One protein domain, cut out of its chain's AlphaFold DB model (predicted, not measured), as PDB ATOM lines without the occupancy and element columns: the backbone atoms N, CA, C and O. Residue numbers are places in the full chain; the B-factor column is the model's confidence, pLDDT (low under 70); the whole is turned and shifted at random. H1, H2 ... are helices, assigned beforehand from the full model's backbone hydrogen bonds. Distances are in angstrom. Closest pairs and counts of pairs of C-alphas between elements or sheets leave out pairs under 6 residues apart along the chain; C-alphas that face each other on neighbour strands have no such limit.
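This is residues 318 to 394 of the 496 residues of an uncharacterized protein of Candidatus Altiarchaeales archaeon HGW-Altiarchaeales-3 (UniProt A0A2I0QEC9). The printed part is a lopsided helical hairpin: a shorter helix, H1, runs to a tight turn, and a much longer helix, H2, folds back beside it and carries on well past it as a long arm. The two helices come closest at Ala 331 of H1 and Gly 355 of H2, away from the turn, whose residues 340 to 345 stand free, while residues 364 to 394 of H2 stick out alone as the long arm and make much of the length. The printed part has 77 residues with two named helices, H1 then H2, and no named strand; its class is all helix. It is extended, with a radius of gyration of the C-alphas of 22.7 A, and its outline is a rod of 77 by 21 by 13 A.

Find C-alpha 318 at (84.732, 150.607, 27.752); from there H1, residues 318 to 340, runs 33.3 A to C-alpha 340 at (74.453, 181.981, 23.655). After five residues, look for C-alpha 346 at (86.740, 181.682, 19.956), where H2, residues 346 to 394, begins. It runs 72.4 A to C-alpha 394 at (108.437, 132.142, 68.098).

H1 and H2 form a helical hairpin, running opposite ways. They touch, with 37 pairs of C-alphas within 8 A; look at Ala 331 and Gly 355, whose C-alphas are the closest, 4.2 A apart. Their lines stand at a shallow tilt of 34 degrees, only just short of steep. H2 touches H1 with residues 347 to 363 alone. In both H1 and H2 every O i to N i+4 pair is within hydrogen-bond range.

The C-alphas farthest apart are those of Asn 342 and Thr 394, at 77.5 A. Residues 340 to 345 and 364 to 394 stand free; without them the body spans 31 by 14 by 9 A. The link from H1 to H2 is tight, and the printed part has no cut. The mean pLDDT of the printed part is 87.9, and no printed residue is under 70.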
ATOM      1  N   THR A 318      86.001 149.934  27.460       83.38
ATOM      2  CA  THR A 318      84.732 150.607  27.752       83.38
ATOM      3  C   THR A 318      84.902 151.854  28.620       83.38
ATOM      4  O   THR A 318      84.242 152.859  28.367       83.38
ATOM      5  N   TYR A 319      85.803 151.833  29.609       87.19
ATOM      6  CA  TYR A 319      86.071 152.991  30.464       87.19
ATOM      7  C   TYR A 319      86.675 154.152  29.666       87.19
ATOM      8  O   TYR A 319      86.193 155.278  29.754       87.19
ATOM      9  N   TYR A 320      87.676 153.883  28.825       91.25
ATOM     10  CA  TYR A 320      88.273 154.919  27.977       91.25
ATOM     11  C   TYR A 320      87.268 155.489  26.974       91.25
ATOM     12  O   TYR A 320      87.206 156.704  26.791       91.25
ATOM     13  N   LEU A 321      86.439 154.630  26.372       92.75
ATOM     14  CA  LEU A 321      85.357 155.061  25.490       92.75
ATOM     15  C   LEU A 321      84.376 155.989  26.228       92.75
ATOM     16  O   LEU A 321      83.998 157.034  25.702       92.75
ATOM     17  N   PHE A 322      84.014 155.639  27.465       89.38
ATOM     18  CA  PHE A 322      83.153 156.454  28.319       89.38
ATOM     19  C   PHE A 322      83.790 157.806  28.668       89.38
ATOM     20  O   PHE A 322      83.128 158.837  28.568       89.38
ATOM     21  N   VAL A 323      85.079 157.835  29.015       90.38
ATOM     22  CA  VAL A 323      85.814 159.081  29.298       90.38
ATOM     23  C   VAL A 323      85.858 159.992  28.069       90.38
ATOM     24  O   VAL A 323      85.605 161.191  28.186       90.38
ATOM     25  N   ILE A 324      86.118 159.440  26.881       93.25
ATOM     26  CA  ILE A 324      86.097 160.201  25.623       93.25
ATOM     27  C   ILE A 324      84.693 160.758  25.363       93.25
ATOM     28  O   ILE A 324      84.549 161.940  25.052       93.25
ATOM     29  N   PHE A 325      83.655 159.940  25.545       93.88
ATOM     30  CA  PHE A 325      82.265 160.367  25.393       93.88
ATOM     31  C   PHE A 325      81.894 161.503  26.363       93.88
ATOM     32  O   PHE A 325      81.264 162.484  25.960       93.88
ATOM     33  N   MET A 326      82.337 161.417  27.621       90.62
ATOM     34  CA  MET A 326      82.168 162.473  28.623       90.62
ATOM     35  C   MET A 326      82.915 163.755  28.242       90.62
ATOM     36  O   MET A 326      82.372 164.847  28.398       90.62
ATOM     37  N   GLY A 327      84.121 163.639  27.684       92.88
ATOM     38  CA  GLY A 327      84.881 164.772  27.159       92.88
ATOM     39  C   GLY A 327      84.180 165.490  26.008       92.88
ATOM     40  O   GLY A 327      84.074 166.716  26.015       92.88
ATOM     41  N   ILE A 328      83.649 164.731  25.043       94.44
ATOM     42  CA  ILE A 328      82.887 165.271  23.905       94.44
ATOM     43  C   ILE A 328      81.596 165.936  24.391       94.44
ATOM     44  O   ILE A 328      81.287 167.052  23.976       94.44
ATOM     45  N   SER A 329      80.874 165.289  25.309       88.06
ATOM     46  CA  SER A 329      79.664 165.850  25.917       88.06
ATOM     47  C   SER A 329      79.975 167.149  26.665       88.06
ATOM     48  O   SER A 329      79.279 168.147  26.492       88.06
ATOM     49  N   GLY A 330      81.068 167.177  27.432       88.50
ATOM     50  CA  GLY A 330      81.558 168.368  28.123       88.50
ATOM     51  C   GLY A 330      81.915 169.513  27.173       88.50
ATOM     52  O   GLY A 330      81.484 170.643  27.396       88.50
ATOM     53  N   ALA A 331      82.633 169.227  26.081       93.62
ATOM     54  CA  ALA A 331      82.908 170.212  25.034       93.62
ATOM     55  C   ALA A 331      81.603 170.774  24.458       93.62
ATOM     56  O   ALA A 331      81.399 171.983  24.448       93.62
ATOM     57  N   PHE A 332      80.677 169.904  24.053       93.81
ATOM     58  CA  PHE A 332      79.397 170.322  23.485       93.81
ATOM     59  C   PHE A 332      78.607 171.252  24.421       93.81
ATOM     60  O   PHE A 332      78.088 172.276  23.973       93.81
ATOM     61  N   LEU A 333      78.576 170.951  25.725       86.81
ATOM     62  CA  LEU A 333      77.933 171.798  26.737       86.81
ATOM     63  C   LEU A 333      78.595 173.186  26.825       86.81
ATOM     64  O   LEU A 333      77.899 174.202  26.849       86.81
ATOM     65  N   ILE A 334      79.933 173.247  26.827       88.06
ATOM     66  CA  ILE A 334      80.687 174.511  26.855       88.06
ATOM     67  C   ILE A 334      80.432 175.319  25.578       88.06
ATOM     68  O   ILE A 334      80.167 176.518  25.651       88.06
ATOM     69  N   TRP A 335      80.473 174.669  24.413       94.44
ATOM     70  CA  TRP A 335      80.178 175.301  23.131       94.44
ATOM     71  C   TRP A 335      78.780 175.909  23.110       94.44
ATOM     72  O   TRP A 335      78.633 177.074  22.746       94.44
ATOM     73  N   TYR A 336      77.764 175.152  23.532       88.44
ATOM     74  CA  TYR A 336      76.386 175.631  23.560       88.44
ATOM     75  C   TYR A 336      76.253 176.886  24.431       88.44
ATOM     76  O   TYR A 336      75.666 177.879  24.003       88.44
ATOM     77  N   LYS A 337      76.859 176.880  25.624       86.12
ATOM     78  CA  LYS A 337      76.818 178.020  26.550       86.12
ATOM     79  C   LYS A 337      77.574 179.245  26.034       86.12
ATOM     80  O   LYS A 337      77.155 180.372  26.251       86.12
ATOM     81  N   LEU A 338      78.697 179.057  25.352       88.38
ATOM     82  CA  LEU A 338      79.434 180.176  24.761       88.38
ATOM     83  C   LEU A 338      78.740 180.710  23.501       88.38
ATOM     84  O   LEU A 338      78.817 181.904  23.210       88.38
ATOM     85  N   LYS A 339      78.013 179.849  22.777       90.12
ATOM     86  CA  LYS A 339      77.217 180.243  21.613       90.12
ATOM     87  C   LYS A 339      76.112 181.220  22.007       90.12
ATOM     88  O   LYS A 339      75.898 182.187  21.285       90.12
ATOM     89  N   THR A 340      75.459 181.025  23.156       82.00
ATOM     90  CA  THR A 340      74.453 181.981  23.655       82.00
ATOM     91  C   THR A 340      75.058 183.340  24.027       82.00
ATOM     92  O   THR A 340      74.355 184.344  23.986       82.00
ATOM     93  N   MET A 341      76.368 183.404  24.296       84.38
ATOM     94  CA  MET A 341      77.108 184.646  24.556       84.38
ATOM     95  C   MET A 341      77.649 185.329  23.286       84.38
ATOM     96  O   MET A 341      78.246 186.399  23.377       84.38
ATOM     97  N   ASN A 342      77.439 184.744  22.100       91.56
ATOM     98  CA  ASN A 342      77.800 185.318  20.797       91.56
ATOM     99  C   ASN A 342      79.301 185.673  20.627       91.56
ATOM    100  O   ASN A 342      79.658 186.602  19.906       91.56
ATOM    101  N   ILE A 343      80.203 184.901  21.247       89.38
ATOM    102  CA  ILE A 343      81.664 185.160  21.302       89.38
ATOM    103  C   ILE A 343      82.399 184.780  19.982       89.38
ATOM    104  O   ILE A 343      83.624 184.847  19.866       89.38
ATOM    105  N   GLY A 344      81.667 184.400  18.928       93.00
ATOM    106  CA  GLY A 344      82.234 184.068  17.614       93.00
ATOM    107  C   GLY A 344      83.102 182.801  17.624       93.00
ATOM    108  O   GLY A 344      82.874 181.886  18.417       93.00
ATOM    109  N   TYR A 345      84.107 182.727  16.740       95.00
ATOM    110  CA  TYR A 345      84.943 181.528  16.534       95.00
ATOM    111  C   TYR A 345      85.725 181.066  17.773       95.00
ATOM    112  O   TYR A 345      86.004 179.875  17.915       95.00
ATOM    113  N   VAL A 346      86.026 181.980  18.701       92.88
ATOM    114  CA  VAL A 346      86.740 181.682  19.956       92.88
ATOM    115  C   VAL A 346      85.982 180.643  20.800       92.88
ATOM    116  O   VAL A 346      86.593 179.829  21.490       92.88
ATOM    117  N   THR A 347      84.657 180.586  20.661       94.50
ATOM    118  CA  THR A 347      83.766 179.596  21.284       94.50
ATOM    119  C   THR A 347      84.190 178.149  21.011       94.50
ATOM    120  O   THR A 347      84.220 177.328  21.928       94.50
ATOM    121  N   TYR A 348      84.547 177.824  19.763       95.25
ATOM    122  CA  TYR A 348      84.929 176.461  19.379       95.25
ATOM    123  C   TYR A 348      86.266 176.053  20.001       95.25
ATOM    124  O   TYR A 348      86.408 174.918  20.456       95.25
ATOM    125  N   LEU A 349      87.219 176.989  20.083       94.56
ATOM    126  CA  LEU A 349      88.519 176.755  20.713       94.56
ATOM    127  C   LEU A 349      88.379 176.502  22.215       94.56
ATOM    128  O   LEU A 349      88.909 175.512  22.715       94.56
ATOM    129  N   ILE A 350      87.632 177.352  22.927       91.19
ATOM    130  CA  ILE A 350      87.431 177.202  24.377       91.19
ATOM    131  C   ILE A 350      86.690 175.896  24.686       91.19
ATOM    132  O   ILE A 350      87.080 175.164  25.592       91.19
ATOM    133  N   SER A 351      85.661 175.565  23.903       96.44
ATOM    134  CA  SER A 351      84.942 174.295  24.011       96.44
ATOM    135  C   SER A 351      85.851 173.082  23.811       96.44
ATOM    136  O   SER A 351      85.840 172.157  24.622       96.44
ATOM    137  N   GLY A 352      86.643 173.079  22.732       95.19
ATOM    138  CA  GLY A 352      87.562 171.984  22.428       95.19
ATOM    139  C   GLY A 352      88.593 171.784  23.537       95.19
ATOM    140  O   GLY A 352      88.779 170.662  24.009       95.19
ATOM    141  N   LEU A 353      89.195 172.876  24.019       92.75
ATOM    142  CA  LEU A 353      90.124 172.844  25.151       92.75
ATOM    143  C   LEU A 353      89.455 172.323  26.428       92.75
ATOM    144  O   LEU A 353      90.046 171.507  27.131       92.75
ATOM    145  N   GLY A 354      88.217 172.738  26.703       90.38
ATOM    146  CA  GLY A 354      87.444 172.255  27.846       90.38
ATOM    147  C   GLY A 354      87.185 170.747  27.800       90.38
ATOM    148  O   GLY A 354      87.407 170.059  28.794       90.38
ATOM    149  N   GLY A 355      86.794 170.208  26.641       93.19
ATOM    150  CA  GLY A 355      86.609 168.763  26.466       93.19
ATOM    151  C   GLY A 355      87.897 167.963  26.649       93.19
ATOM    152  O   GLY A 355      87.902 166.955  27.354       93.19
ATOM    153  N   ILE A 356      89.006 168.437  26.069       94.00
ATOM    154  CA  ILE A 356      90.329 167.812  26.230       94.00
ATOM    155  C   ILE A 356      90.749 167.815  27.705       94.00
ATOM    156  O   ILE A 356      91.230 166.799  28.205       94.00
ATOM    157  N   LEU A 357      90.523 168.921  28.422       91.56
ATOM    158  CA  LEU A 357      90.836 169.026  29.845       91.56
ATOM    159  C   LEU A 357      90.039 168.011  30.683       91.56
ATOM    160  O   LEU A 357      90.606 167.384  31.573       91.56
ATOM    161  N   ILE A 358      88.753 167.807  30.383       90.94
ATOM    162  CA  ILE A 358      87.903 166.814  31.067       90.94
ATOM    163  C   ILE A 358      88.439 165.391  30.857       90.94
ATOM    164  O   ILE A 358      88.510 164.613  31.812       90.94
ATOM    165  N   ILE A 359      88.854 165.053  29.632       93.31
ATOM    166  CA  ILE A 359      89.468 163.752  29.319       93.31
ATOM    167  C   ILE A 359      90.763 163.585  30.114       93.31
ATOM    168  O   ILE A 359      90.958 162.564  30.771       93.31
ATOM    169  N   PHE A 360      91.621 164.607  30.097       91.69
ATOM    170  CA  PHE A 360      92.907 164.575  30.783       91.69
ATOM    171  C   PHE A 360      92.742 164.394  32.295       91.69
ATOM    172  O   PHE A 360      93.334 163.487  32.871       91.69
ATOM    173  N   LEU A 361      91.866 165.182  32.929       87.62
ATOM    174  CA  LEU A 361      91.570 165.063  34.359       87.62
ATOM    175  C   LEU A 361      91.017 163.682  34.720       87.62
ATOM    176  O   LEU A 361      91.384 163.129  35.756       87.62
ATOM    177  N   SER A 362      90.172 163.099  33.868       91.19
ATOM    178  CA  SER A 362      89.627 161.755  34.093       91.19
ATOM    179  C   SER A 362      90.729 160.689  34.077       91.19
ATOM    180  O   SER A 362      90.762 159.832  34.960       91.19
ATOM    181  N   ILE A 363      91.674 160.781  33.134       89.94
ATOM    182  CA  ILE A 363      92.831 159.876  33.053       89.94
ATOM    183  C   ILE A 363      93.763 160.074  34.257       89.94
ATOM    184  O   ILE A 363      94.132 159.097  34.906       89.94
ATOM    185  N   SER A 364      94.095 161.318  34.618       87.12
ATOM    186  CA  SER A 364      94.966 161.597  35.770       87.12
ATOM    187  C   SER A 364      94.368 161.097  37.088       87.12
ATOM    188  O   SER A 364      95.070 160.505  37.906       87.12
ATOM    189  N   THR A 365      93.058 161.270  37.283       85.19
ATOM    190  CA  THR A 365      92.367 160.789  38.492       85.19
ATOM    191  C   THR A 365      92.427 159.261  38.592       85.19
ATOM    192  O   THR A 365      92.576 158.707  39.685       85.19
ATOM    193  N   TRP A 366      92.355 158.568  37.452       87.38
ATOM    194  CA  TRP A 366      92.527 157.119  37.390       87.38
ATOM    195  C   TRP A 366      93.961 156.684  37.733       87.38
ATOM    196  O   TRP A 366      94.149 155.777  38.548       87.38
ATOM    197  N   GLU A 367      94.976 157.347  37.169       84.94
ATOM    198  CA  GLU A 367      96.391 157.047  37.446       84.94
ATOM    199  C   GLU A 367      96.740 157.194  38.932       84.94
ATOM    200  O   GLU A 367      97.438 156.345  39.498       84.94
ATOM    201  N   GLU A 368      96.206 158.220  39.603       79.94
ATOM    202  CA  GLU A 368      96.371 158.384  41.050       79.94
ATOM    203  C   GLU A 368      95.769 157.215  41.842       79.94
ATOM    204  O   GLU A 368      96.351 156.760  42.836       79.94
ATOM    205  N   GLY A 369      94.610 156.714  41.406       78.44
ATOM    206  CA  GLY A 369      93.982 155.523  41.974       78.44
ATOM    207  C   GLY A 369      94.862 154.281  41.816       78.44
ATOM    208  O   GLY A 369      95.107 153.569  42.794       78.44
ATOM    209  N   ALA A 370      95.408 154.068  40.616       78.38
ATOM    210  CA  ALA A 370      96.285 152.941  40.310       78.38
ATOM    211  C   ALA A 370      97.592 152.977  41.126       78.38
ATOM    212  O   ALA A 370      97.988 151.970  41.718       78.38
ATOM    213  N   MET A 371      98.231 154.144  41.248       76.25
ATOM    214  CA  MET A 371      99.448 154.322  42.054       76.25
ATOM    215  C   MET A 371      99.217 154.037  43.544       76.25
ATOM    216  O   MET A 371     100.049 153.403  44.198       76.25
ATOM    217  N   LYS A 372      98.066 154.453  44.093       80.00
ATOM    218  CA  LYS A 372      97.692 154.148  45.486       80.00
ATOM    219  C   LYS A 372      97.464 152.653  45.719       80.00
ATOM    220  O   LYS A 372      97.689 152.202  46.843       80.00
ATOM    221  N   LYS A 373      97.028 151.898  44.702       78.38
ATOM    222  CA  LYS A 373      96.890 150.433  44.769       78.38
ATOM    223  C   LYS A 373      98.263 149.766  44.846       78.38
ATOM    224  O   LYS A 373      98.522 149.047  45.805       78.38
ATOM    225  N   VAL A 374      99.178 150.115  43.934       80.06
ATOM    226  CA  VAL A 374     100.553 149.570  43.909       80.06
ATOM    227  C   VAL A 374     101.277 149.808  45.236       80.06
ATOM    228  O   VAL A 374     101.844 148.879  45.806       80.06
ATOM    229  N   LYS A 375     101.210 151.032  45.775       83.00
ATOM    230  CA  LYS A 375     101.859 151.366  47.052       83.00
ATOM    231  C   LYS A 375     101.268 150.598  48.240       83.00
ATOM    232  O   LYS A 375     101.977 150.311  49.196       83.00
ATOM    233  N   ARG A 376      99.972 150.270  48.210       77.25
ATOM    234  CA  ARG A 376      99.318 149.494  49.277       77.25
ATOM    235  C   ARG A 376      99.605 148.004  49.186       77.25
ATOM    236  O   ARG A 376      99.816 147.391  50.225       77.25
ATOM    237  N   GLU A 377      99.663 147.440  47.983       81.88
ATOM    238  CA  GLU A 377     100.125 146.062  47.782       81.88
ATOM    239  C   GLU A 377     101.569 145.893  48.273       81.88
ATOM    240  O   GLU A 377     101.862 144.921  48.960       81.88
ATOM    241  N   GLU A 378     102.435 146.882  48.029       84.50
ATOM    242  CA  GLU A 378     103.802 146.911  48.565       84.50
ATOM    243  C   GLU A 378     103.818 146.910  50.105       84.50
ATOM    244  O   GLU A 378     104.477 146.067  50.710       84.50
ATOM    245  N   ILE A 379     103.015 147.764  50.753       85.31
ATOM    246  CA  ILE A 379     102.890 147.794  52.224       85.31
ATOM    247  C   ILE A 379     102.310 146.481  52.771       85.31
ATOM    248  O   ILE A 379     102.731 146.012  53.832       85.31
ATOM    249  N   ARG A 380     101.349 145.860  52.075       86.25
ATOM    250  CA  ARG A 380     100.758 144.583  52.499       86.25
ATOM    251  C   ARG A 380     101.766 143.443  52.391       86.25
ATOM    252  O   ARG A 380     101.889 142.676  53.341       86.25
ATOM    253  N   GLU A 381     102.525 143.372  51.294       86.31
ATOM    254  CA  GLU A 381     103.624 142.410  51.133       86.31
ATOM    255  C   GLU A 381     104.682 142.586  52.237       86.31
ATOM    256  O   GLU A 381     105.142 141.597  52.809       86.31
ATOM    257  N   GLU A 382     105.036 143.828  52.588       86.38
ATOM    258  CA  GLU A 382     105.945 144.115  53.704       86.38
ATOM    259  C   GLU A 382     105.364 143.671  55.053       86.38
ATOM    260  O   GLU A 382     106.048 143.012  55.838       86.38
ATOM    261  N   THR A 383     104.088 143.960  55.310       87.56
ATOM    262  CA  THR A 383     103.415 143.605  56.570       87.56
ATOM    263  C   THR A 383     103.268 142.087  56.728       87.56
ATOM    264  O   THR A 383     103.520 141.547  57.806       87.56
ATOM    265  N   GLU A 384     102.904 141.368  55.662       89.56
ATOM    266  CA  GLU A 384     102.846 139.901  55.647       89.56
ATOM    267  C   GLU A 384     104.239 139.279  55.841       89.56
ATOM    268  O   GLU A 384     104.382 138.287  56.560       89.56
ATOM    269  N   ALA A 385     105.286 139.875  55.261       87.56
ATOM    270  CA  ALA A 385     106.662 139.430  55.463       87.56
ATOM    271  C   ALA A 385     107.128 139.615  56.916       87.56
ATOM    272  O   ALA A 385     107.811 138.733  57.444       87.56
ATOM    273  N   VAL A 386     106.739 140.715  57.571       90.25
ATOM    274  CA  VAL A 386     107.019 140.957  58.996       90.25
ATOM    275  C   VAL A 386     106.291 139.936  59.871       90.25
ATOM    276  O   VAL A 386     106.942 139.286  60.686       90.25
ATOM    277  N   LYS A 387     104.991 139.702  59.644       89.75
ATOM    278  CA  LYS A 387     104.215 138.692  60.392       89.75
ATOM    279  C   LYS A 387     104.803 137.285  60.257       89.75
ATOM    280  O   LYS A 387     104.908 136.562  61.244       89.75
ATOM    281  N   HIS A 388     105.237 136.899  59.056       85.56
ATOM    282  CA  HIS A 388     105.911 135.615  58.854       85.56
ATOM    283  C   HIS A 388     107.275 135.540  59.549       85.56
ATOM    284  O   HIS A 388     107.624 134.488  60.073       85.56
ATOM    285  N   ALA A 389     108.055 136.623  59.562       83.62
ATOM    286  CA  ALA A 389     109.331 136.656  60.275       83.62
ATOM    287  C   ALA A 389     109.150 136.574  61.800       83.62
ATOM    288  O   ALA A 389     109.997 136.003  62.482       83.62
ATOM    289  N   GLU A 390     108.054 137.125  62.321       85.06
ATOM    290  CA  GLU A 390     107.696 137.056  63.736       85.06
ATOM    291  C   GLU A 390     107.244 135.644  64.132       85.06
ATOM    292  O   GLU A 390     107.773 135.100  65.092       85.06
ATOM    293  N   GLN A 391     106.399 134.984  63.328       80.94
ATOM    294  CA  GLN A 391     106.029 133.575  63.550       80.94
ATOM    295  C   GLN A 391     107.240 132.628  63.545       80.94
ATOM    296  O   GLN A 391     107.320 131.738  64.382       80.94
ATOM    297  N   VAL A 392     108.209 132.846  62.650       82.44
ATOM    298  CA  VAL A 392     109.433 132.022  62.577       82.44
ATOM    299  C   VAL A 392     110.360 132.243  63.780       82.44
ATOM    300  O   VAL A 392     111.148 131.362  64.101       82.44
ATOM    301  N   LYS A 393     110.280 133.389  64.471       79.06
ATOM    302  CA  LYS A 393     111.053 133.634  65.700       79.06
ATOM    303  C   LYS A 393     110.436 133.000  66.945       79.06
ATOM    304  O   LYS A 393     111.161 132.769  67.902       79.06
ATOM    305  N   THR A 394     109.130 132.743  66.947       71.00
ATOM    306  CA  THR A 394     108.437 132.142  68.098       71.00
ATOM    307  C   THR A 394     108.489 130.610  68.081       71.00
ATOM    308  O   THR A 394     108.252 129.983  69.106       71.00
TER     309      THR A 394